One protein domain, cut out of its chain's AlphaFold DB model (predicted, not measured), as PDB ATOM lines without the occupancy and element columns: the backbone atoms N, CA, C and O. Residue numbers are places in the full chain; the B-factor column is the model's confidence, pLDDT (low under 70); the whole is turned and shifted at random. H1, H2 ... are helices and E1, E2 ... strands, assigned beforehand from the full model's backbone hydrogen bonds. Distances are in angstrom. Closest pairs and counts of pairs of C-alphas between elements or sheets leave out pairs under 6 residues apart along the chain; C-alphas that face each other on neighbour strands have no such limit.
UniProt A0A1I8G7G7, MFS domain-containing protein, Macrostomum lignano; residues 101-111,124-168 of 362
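AT A GLANCE: This is residues 101 to 111 and 124 to 168 of the 362 residues of the protein "MFS domain-containing protein" of Macrostomum lignano (UniProt A0A1I8G7G7). A small sheet of three antiparallel strands, E1, E2 and E3, with the short helix H1 on one face, makes one part of a loosely built rod, and from it the chain runs out through E4 into a hooked tail that ends in the small helix H2. Residues 159 to 165 of this tail stand free at the far end, and residues 101 to 102 pair with E4 where the tail leaves the body. The 56 printed residues hold two named helices and four named strands in the order H1 E1 E2 E3 E4 H2, a mixed class. The sheet's order is E1 - E2 - E3. The whole is loose, with a radius of gyration of the C-alphas of 13.3 A and spans of 41 by 20 by 13 A.

IN THESE COORDINATES: H1, residues 104 to 111, begins at C-alpha 104, (327.966, 355.827, 166.706), and is 10.6 A long. E1, residues 125 to 128, measures 10.2 A. E2, residues 134 to 138, is the longest strand at 13.0 A and begins at C-alpha 134, (337.506, 357.786, 166.811). E3, residues 147 to 150, measures 10.1 A. E4, residues 154 to 156, measures 6.4 A. H2, residues 165 to 168, measures 5.1 A and ends at C-alpha 168, (330.597, 353.487, 184.909).

HOW THE PARTS SIT: E1, E2 and E3 form a meander, each strand the antiparallel neighbour of the one before; E1 and E3 are edge strands. E1 and E2, a hairpin, run at 163 degrees, with N 127 and O 136 within hydrogen-bond range at 3.0 A. E2 and E3, also a hairpin, run at 161 degrees, with N 149 and O 135 at 2.8 A. H1 is on the sheet at a height of 9.0 A, over none of its strands, but only just: 2 of its C-alphas fall on E2 and 2 on E3. The closest C-alphas of H1 and E2 are those of Val 104 and Leu 135, 7.8 A apart. H1 and E4 are near each other, with 5 pairs of C-alphas within 10 A. E4 pairs with no named strand; residues 101 to 102 pair antiparallel with its residues 154 to 155. H2 is not on the sheet; its closest C-alpha to E4 is that of Thr 167, 6.9 A from that of Phe 156. Every O i to N i+4 pair in H1 is within hydrogen-bond range; H2 is too short for such a pair, and its one O i to N i+3 pair is not within range.

THE WHOLE: The two C-alphas farthest apart, those of Ser 143 and His 160, are 42.3 A apart. Residues 112 to 123 are not printed, and C-alphas 111 and 124 stand 14.6 A apart across this cut. Of the links printed whole, none is long. The mean pLDDT of the printed part is 82.1; residue 111 and residues 142 to 145 are under 70.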
ATOM      1  N   LEU A 101     332.738 349.038 172.201       89.88
ATOM      2  CA  LEU A 101     332.486 349.511 170.846       89.88
ATOM      3  C   LEU A 101     331.997 350.952 170.928       89.88
ATOM      4  O   LEU A 101     331.298 351.314 171.879       89.88
ATOM      5  N   CYS A 102     332.373 351.774 169.955       87.94
ATOM      6  CA  CYS A 102     331.889 353.149 169.892       87.94
ATOM      7  C   CYS A 102     330.386 353.167 169.570       87.94
ATOM      8  O   CYS A 102     329.952 352.580 168.576       87.94
ATOM      9  N   ASP A 103     329.587 353.853 170.392       87.50
ATOM     10  CA  ASP A 103     328.177 354.098 170.090       87.50
ATOM     11  C   ASP A 103     328.087 355.264 169.106       87.50
ATOM     12  O   ASP A 103     328.120 356.448 169.465       87.50
ATOM     13  N   VAL A 104     328.013 354.896 167.831       83.75
ATOM     14  CA  VAL A 104     327.966 355.827 166.706       83.75
ATOM     15  C   VAL A 104     326.765 356.762 166.812       83.75
ATOM     16  O   VAL A 104     326.901 357.962 166.583       83.75
ATOM     17  N   ASN A 105     325.596 356.244 167.188       82.75
ATOM     18  CA  ASN A 105     324.359 357.017 167.159       82.75
ATOM     19  C   ASN A 105     324.341 358.056 168.289       82.75
ATOM     20  O   ASN A 105     324.035 359.227 168.061       82.75
ATOM     21  N   ALA A 106     324.760 357.655 169.492       81.94
ATOM     22  CA  ALA A 106     324.922 358.572 170.617       81.94
ATOM     23  C   ALA A 106     326.027 359.612 170.363       81.94
ATOM     24  O   ALA A 106     325.864 360.785 170.704       81.94
ATOM     25  N   THR A 107     327.127 359.214 169.716       80.44
ATOM     26  CA  THR A 107     328.227 360.133 169.392       80.44
ATOM     27  C   THR A 107     327.816 361.168 168.342       80.44
ATOM     28  O   THR A 107     328.086 362.357 168.516       80.44
ATOM     29  N   LEU A 108     327.111 360.756 167.285       77.81
ATOM     30  CA  LEU A 108     326.584 361.668 166.264       77.81
ATOM     31  C   LEU A 108     325.527 362.617 166.840       77.81
ATOM     32  O   LEU A 108     325.536 363.801 166.513       77.81
ATOM     33  N   ALA A 109     324.674 362.141 167.751       77.06
ATOM     34  CA  ALA A 109     323.725 362.994 168.465       77.06
ATOM     35  C   ALA A 109     324.424 364.070 169.320       77.06
ATOM     36  O   ALA A 109     323.922 365.185 169.422       77.06
ATOM     37  N   GLY A 110     325.595 363.773 169.895       70.19
ATOM     38  CA  GLY A 110     326.408 364.746 170.633       70.19
ATOM     39  C   GLY A 110     327.093 365.799 169.750       70.19
ATOM     40  O   GLY A 110     327.308 366.926 170.193       70.19
ATOM     41  N   LEU A 111     327.405 365.456 168.496       67.75
ATOM     42  CA  LEU A 111     327.920 366.389 167.481       67.75
ATOM     43  C   LEU A 111     326.799 367.252 166.874       67.75
ATOM     44  O   LEU A 111     327.040 368.369 166.410       67.75
ATOM     45  N   CYS A 124     326.818 359.938 154.172       74.06
ATOM     46  CA  CYS A 124     328.260 359.889 154.443       74.06
ATOM     47  C   CYS A 124     328.737 358.438 154.627       74.06
ATOM     48  O   CYS A 124     328.045 357.635 155.257       74.06
ATOM     49  N   ASP A 125     329.963 358.138 154.195       79.38
ATOM     50  CA  ASP A 125     330.662 356.897 154.537       79.38
ATOM     51  C   ASP A 125     331.261 357.013 155.947       79.38
ATOM     52  O   ASP A 125     332.142 357.845 156.204       79.38
ATOM     53  N   LEU A 126     330.782 356.167 156.864       82.00
ATOM     54  CA  LEU A 126     331.208 356.132 158.262       82.00
ATOM     55  C   LEU A 126     332.181 354.982 158.511       82.00
ATOM     56  O   LEU A 126     331.856 353.815 158.300       82.00
ATOM     57  N   THR A 127     333.361 355.313 159.024       84.25
ATOM     58  CA  THR A 127     334.369 354.328 159.428       84.25
ATOM     59  C   THR A 127     334.744 354.536 160.889       84.25
ATOM     60  O   THR A 127     334.988 355.657 161.333       84.25
ATOM     61  N   VAL A 128     334.750 353.451 161.663       86.06
ATOM     62  CA  VAL A 128     335.179 353.459 163.067       86.06
ATOM     63  C   VAL A 128     336.621 352.982 163.116       86.06
ATOM     64  O   VAL A 128     336.955 351.971 162.498       86.06
ATOM     65  N   SER A 129     337.471 353.699 163.844       87.56
ATOM     66  CA  SER A 129     338.854 353.286 164.068       87.56
ATOM     67  C   SER A 129     338.925 351.931 164.789       87.56
ATOM     68  O   SER A 129     338.054 351.597 165.596       87.56
ATOM     69  N   GLU A 130     339.976 351.147 164.525       86.62
ATOM     70  CA  GLU A 130     340.179 349.831 165.155       86.62
ATOM     71  C   GLU A 130     340.242 349.920 166.687       86.62
ATOM     72  O   GLU A 130     339.761 349.026 167.382       86.62
ATOM     73  N   ASP A 131     340.766 351.028 167.215       87.06
ATOM     74  CA  ASP A 131     340.836 351.320 168.650       87.06
ATOM     75  C   ASP A 131     339.489 351.733 169.274       87.06
ATOM     76  O   ASP A 131     339.410 351.906 170.491       87.06
ATOM     77  N   GLN A 132     338.427 351.878 168.470       89.19
ATOM     78  CA  GLN A 132     337.087 352.306 168.894       89.19
ATOM     79  C   GLN A 132     337.066 353.682 169.588       89.19
ATOM     80  O   GLN A 132     336.125 354.011 170.316       89.19
ATOM     81  N   CYS A 133     338.096 354.504 169.363       90.81
ATOM     82  CA  CYS A 133     338.252 355.810 170.004       90.81
ATOM     83  C   CYS A 133     337.906 356.982 169.090       90.81
ATOM     84  O   CYS A 133     337.642 358.083 169.577       90.81
ATOM     85  N   SER A 134     337.858 356.754 167.779       88.38
ATOM     86  CA  SER A 134     337.506 357.786 166.811       88.38
ATOM     87  C   SER A 134     336.608 357.270 165.692       88.38
ATOM     88  O   SER A 134     336.597 356.083 165.357       88.38
ATOM     89  N   LEU A 135     335.835 358.199 165.141       87.69
ATOM     90  CA  LEU A 135     334.945 358.022 164.006       87.69
ATOM     91  C   LEU A 135     335.423 358.938 162.886       87.69
ATOM     92  O   LEU A 135     335.670 360.121 163.122       87.69
ATOM     93  N   THR A 136     335.513 358.414 161.673       86.06
ATOM     94  CA  THR A 136     335.864 359.192 160.487       86.06
ATOM     95  C   THR A 136     334.671 359.219 159.549       86.06
ATOM     96  O   THR A 136     334.173 358.172 159.122       86.06
ATOM     97  N   LEU A 137     334.221 360.431 159.233       84.50
ATOM     98  CA  LEU A 137     333.197 360.688 158.230       84.50
ATOM     99  C   LEU A 137     333.881 361.092 156.928       84.50
ATOM    100  O   LEU A 137     334.640 362.064 156.881       84.50
ATOM    101  N   SER A 138     333.611 360.331 155.875       82.69
ATOM    102  CA  SER A 138     334.151 360.547 154.536       82.69
ATOM    103  C   SER A 138     333.026 360.599 153.505       82.69
ATOM    104  O   SER A 138     331.918 360.143 153.769       82.69
ATOM    105  N   ASN A 139     333.306 361.184 152.337       80.38
ATOM    106  CA  ASN A 139     332.379 361.196 151.201       80.38
ATOM    107  C   ASN A 139     330.972 361.753 151.530       80.38
ATOM    108  O   ASN A 139     329.958 361.207 151.113       80.38
ATOM    109  N   CYS A 140     330.923 362.834 152.316       74.69
ATOM    110  CA  CYS A 140     329.679 363.491 152.711       74.69
ATOM    111  C   CYS A 140     329.184 364.478 151.647       74.69
ATOM    112  O   CYS A 140     329.961 365.302 151.159       74.69
ATOM    113  N   THR A 141     327.876 364.486 151.374       72.19
ATOM    114  CA  THR A 141     327.213 365.521 150.548       72.19
ATOM    115  C   THR A 141     327.381 366.927 151.136       72.19
ATOM    116  O   THR A 141     327.537 367.906 150.404       72.19
ATOM    117  N   ALA A 142     327.411 367.028 152.466       67.62
ATOM    118  CA  ALA A 142     327.718 368.245 153.200       67.62
ATOM    119  C   ALA A 142     329.198 368.271 153.619       67.62
ATOM    120  O   ALA A 142     329.628 367.531 154.505       67.62
ATOM    121  N   SER A 143     329.971 369.195 153.043       62.72
ATOM    122  CA  SER A 143     331.407 369.355 153.323       62.72
ATOM    123  C   SER A 143     331.732 369.683 154.784       62.72
ATOM    124  O   SER A 143     332.846 369.445 155.236       62.72
ATOM    125  N   ASN A 144     330.762 370.215 155.534       67.44
ATOM    126  CA  ASN A 144     330.930 370.632 156.929       67.44
ATOM    127  C   ASN A 144     330.986 369.460 157.927       67.44
ATOM    128  O   ASN A 144     331.245 369.688 159.106       67.44
ATOM    129  N   LEU A 145     330.723 368.230 157.473       66.25
ATOM    130  CA  LEU A 145     330.746 367.008 158.287       66.25
ATOM    131  C   LEU A 145     331.989 366.139 158.031       66.25
ATOM    132  O   LEU A 145     332.154 365.113 158.684       66.25
ATOM    133  N   LEU A 146     332.869 366.540 157.107       75.38
ATOM    134  CA  LEU A 146     334.116 365.828 156.824       75.38
ATOM    135  C   LEU A 146     335.115 366.024 157.964       75.38
ATOM    136  O   LEU A 146     335.498 367.150 158.283       75.38
ATOM    137  N   GLY A 147     335.578 364.921 158.546       80.19
ATOM    138  CA  GLY A 147     336.580 364.968 159.600       80.19
ATOM    139  C   GLY A 147     336.634 363.711 160.454       80.19
ATOM    140  O   GLY A 147     335.797 362.812 160.349       80.19
ATOM    141  N   GLN A 148     337.654 363.675 161.309       83.56
ATOM    142  CA  GLN A 148     337.796 362.688 162.368       83.56
ATOM    143  C   GLN A 148     337.265 363.287 163.672       83.56
ATOM    144  O   GLN A 148     337.671 364.376 164.080       83.56
ATOM    145  N   PHE A 149     336.371 362.562 164.331       84.25
ATOM    146  CA  PHE A 149     335.729 362.963 165.576       84.25
ATOM    147  C   PHE A 149     336.037 361.943 166.671       84.25
ATOM    148  O   PHE A 149     336.079 360.737 166.420       84.25
ATOM    149  N   ALA A 150     336.251 362.420 167.897       87.19
ATOM    150  CA  ALA A 150     336.425 361.545 169.049       87.19
ATOM    151  C   ALA A 150     335.092 360.880 169.420       87.19
ATOM    152  O   ALA A 150     334.041 361.529 169.420       87.19
ATOM    153  N   CYS A 151     335.142 359.596 169.762       85.81
ATOM    154  CA  CYS A 151     333.978 358.901 170.294       85.81
ATOM    155  C   CYS A 151     333.625 359.465 171.682       85.81
ATOM    156  O   CYS A 151     334.516 359.700 172.500       85.81
ATOM    157  N   THR A 152     332.340 359.709 171.953       85.44
ATOM    158  CA  THR A 152     331.888 360.278 173.243       85.44
ATOM    159  C   THR A 152     331.062 359.305 174.077       85.44
ATOM    160  O   THR A 152     330.918 359.506 175.286       85.44
ATOM    161  N   ALA A 153     330.555 358.241 173.457       86.62
ATOM    162  CA  ALA A 153     329.744 357.215 174.091       86.62
ATOM    163  C   ALA A 153     330.182 355.824 173.623       86.62
ATOM    164  O   ALA A 153     330.476 355.624 172.447       86.62
ATOM    165  N   TRP A 154     330.195 354.850 174.535       89.69
ATOM    166  CA  TRP A 154     330.614 353.479 174.247       89.69
ATOM    167  C   TRP A 154     329.601 352.471 174.776       89.69
ATOM    168  O   TRP A 154     329.071 352.623 175.879       89.69
ATOM    169  N   SER A 155     329.390 351.406 174.009       89.19
ATOM    170  CA  SER A 155     328.694 350.203 174.453       89.19
ATOM    171  C   SER A 155     329.714 349.162 174.908       89.19
ATOM    172  O   SER A 155     330.652 348.856 174.171       89.19
ATOM    173  N   PHE A 156     329.530 348.604 176.103       89.50
ATOM    174  CA  PHE A 156     330.429 347.605 176.683       89.50
ATOM    175  C   PHE A 156     329.817 346.208 176.634       89.50
ATOM    176  O   PHE A 156     328.617 346.040 176.843       89.50
ATOM    177  N   ASP A 157     330.663 345.207 176.409       86.62
ATOM    178  CA  ASP A 157     330.298 343.802 176.537       86.62
ATOM    179  C   ASP A 157     330.044 343.453 178.016       86.62
ATOM    180  O   ASP A 157     330.942 343.546 178.857       86.62
ATOM    181  N   SER A 158     328.809 343.060 178.330       82.12
ATOM    182  CA  SER A 158     328.341 342.752 179.685       82.12
ATOM    183  C   SER A 158     328.317 341.253 180.006       82.12
ATOM    184  O   SER A 158     327.685 340.849 180.983       82.12
ATOM    185  N   THR A 159     328.948 340.405 179.189       79.12
ATOM    186  CA  THR A 159     328.917 338.933 179.334       79.12
ATOM    187  C   THR A 159     329.511 338.417 180.646       79.12
ATOM    188  O   THR A 159     328.993 337.455 181.209       79.12
ATOM    189  N   HIS A 160     330.580 339.041 181.147       72.56
ATOM    190  CA  HIS A 160     331.295 338.582 182.347       72.56
ATOM    191  C   HIS A 160     331.115 339.492 183.565       72.56
ATOM    192  O   HIS A 160     331.028 339.005 184.689       72.56
ATOM    193  N   LEU A 161     331.059 340.807 183.354       76.31
ATOM    194  CA  LEU A 161     330.843 341.816 184.389       76.31
ATOM    195  C   LEU A 161     329.876 342.854 183.828       76.31
ATOM    196  O   LEU A 161     330.141 343.437 182.780       76.31
ATOM    197  N   ALA A 162     328.756 343.076 184.514       77.75
ATOM    198  CA  ALA A 162     327.722 343.990 184.035       77.75
ATOM    199  C   ALA A 162     328.112 345.454 184.258       77.75
ATOM    200  O   ALA A 162     327.855 346.298 183.405       77.75
ATOM    201  N   VAL A 163     328.722 345.761 185.409       83.94
ATOM    202  CA  VAL A 163     329.143 347.122 185.760       83.94
ATOM    203  C   VAL A 163     330.508 347.069 186.434       83.94
ATOM    204  O   VAL A 163     330.668 346.457 187.491       83.94
ATOM    205  N   THR A 164     331.480 347.757 185.841       89.38
ATOM    206  CA  THR A 164     332.824 348.010 186.390       89.38
ATOM    207  C   THR A 164     333.066 349.513 186.559       89.38
ATOM    208  O   THR A 164     332.343 350.336 185.988       89.38
ATOM    209  N   VAL A 165     334.101 349.907 187.309       89.00
ATOM    210  CA  VAL A 165     334.492 351.323 187.471       89.00
ATOM    211  C   VAL A 165     334.816 351.954 186.114       89.00
ATOM    212  O   VAL A 165     334.439 353.099 185.868       89.00
ATOM    213  N   VAL A 166     335.435 351.193 185.206       90.12
ATOM    214  CA  VAL A 166     335.728 351.641 183.836       90.12
ATOM    215  C   VAL A 166     334.443 351.945 183.076       90.12
ATOM    216  O   VAL A 166     334.306 353.048 182.550       90.12
ATOM    217  N   THR A 167     333.496 351.000 183.043       89.31
ATOM    218  CA  THR A 167     332.227 351.174 182.310       89.31
ATOM    219  C   THR A 167     331.385 352.313 182.881       89.31
ATOM    220  O   THR A 167     330.775 353.077 182.141       89.31
ATOM    221  N   ARG A 168     331.398 352.481 184.210       90.12
ATOM    222  CA  ARG A 168     330.597 353.487 184.909       90.12
ATOM    223  C   ARG A 168     331.088 354.910 184.659       90.12
ATOM    224  O   ARG A 168     330.274 355.820 184.547       90.12
TER     225      ARG A 168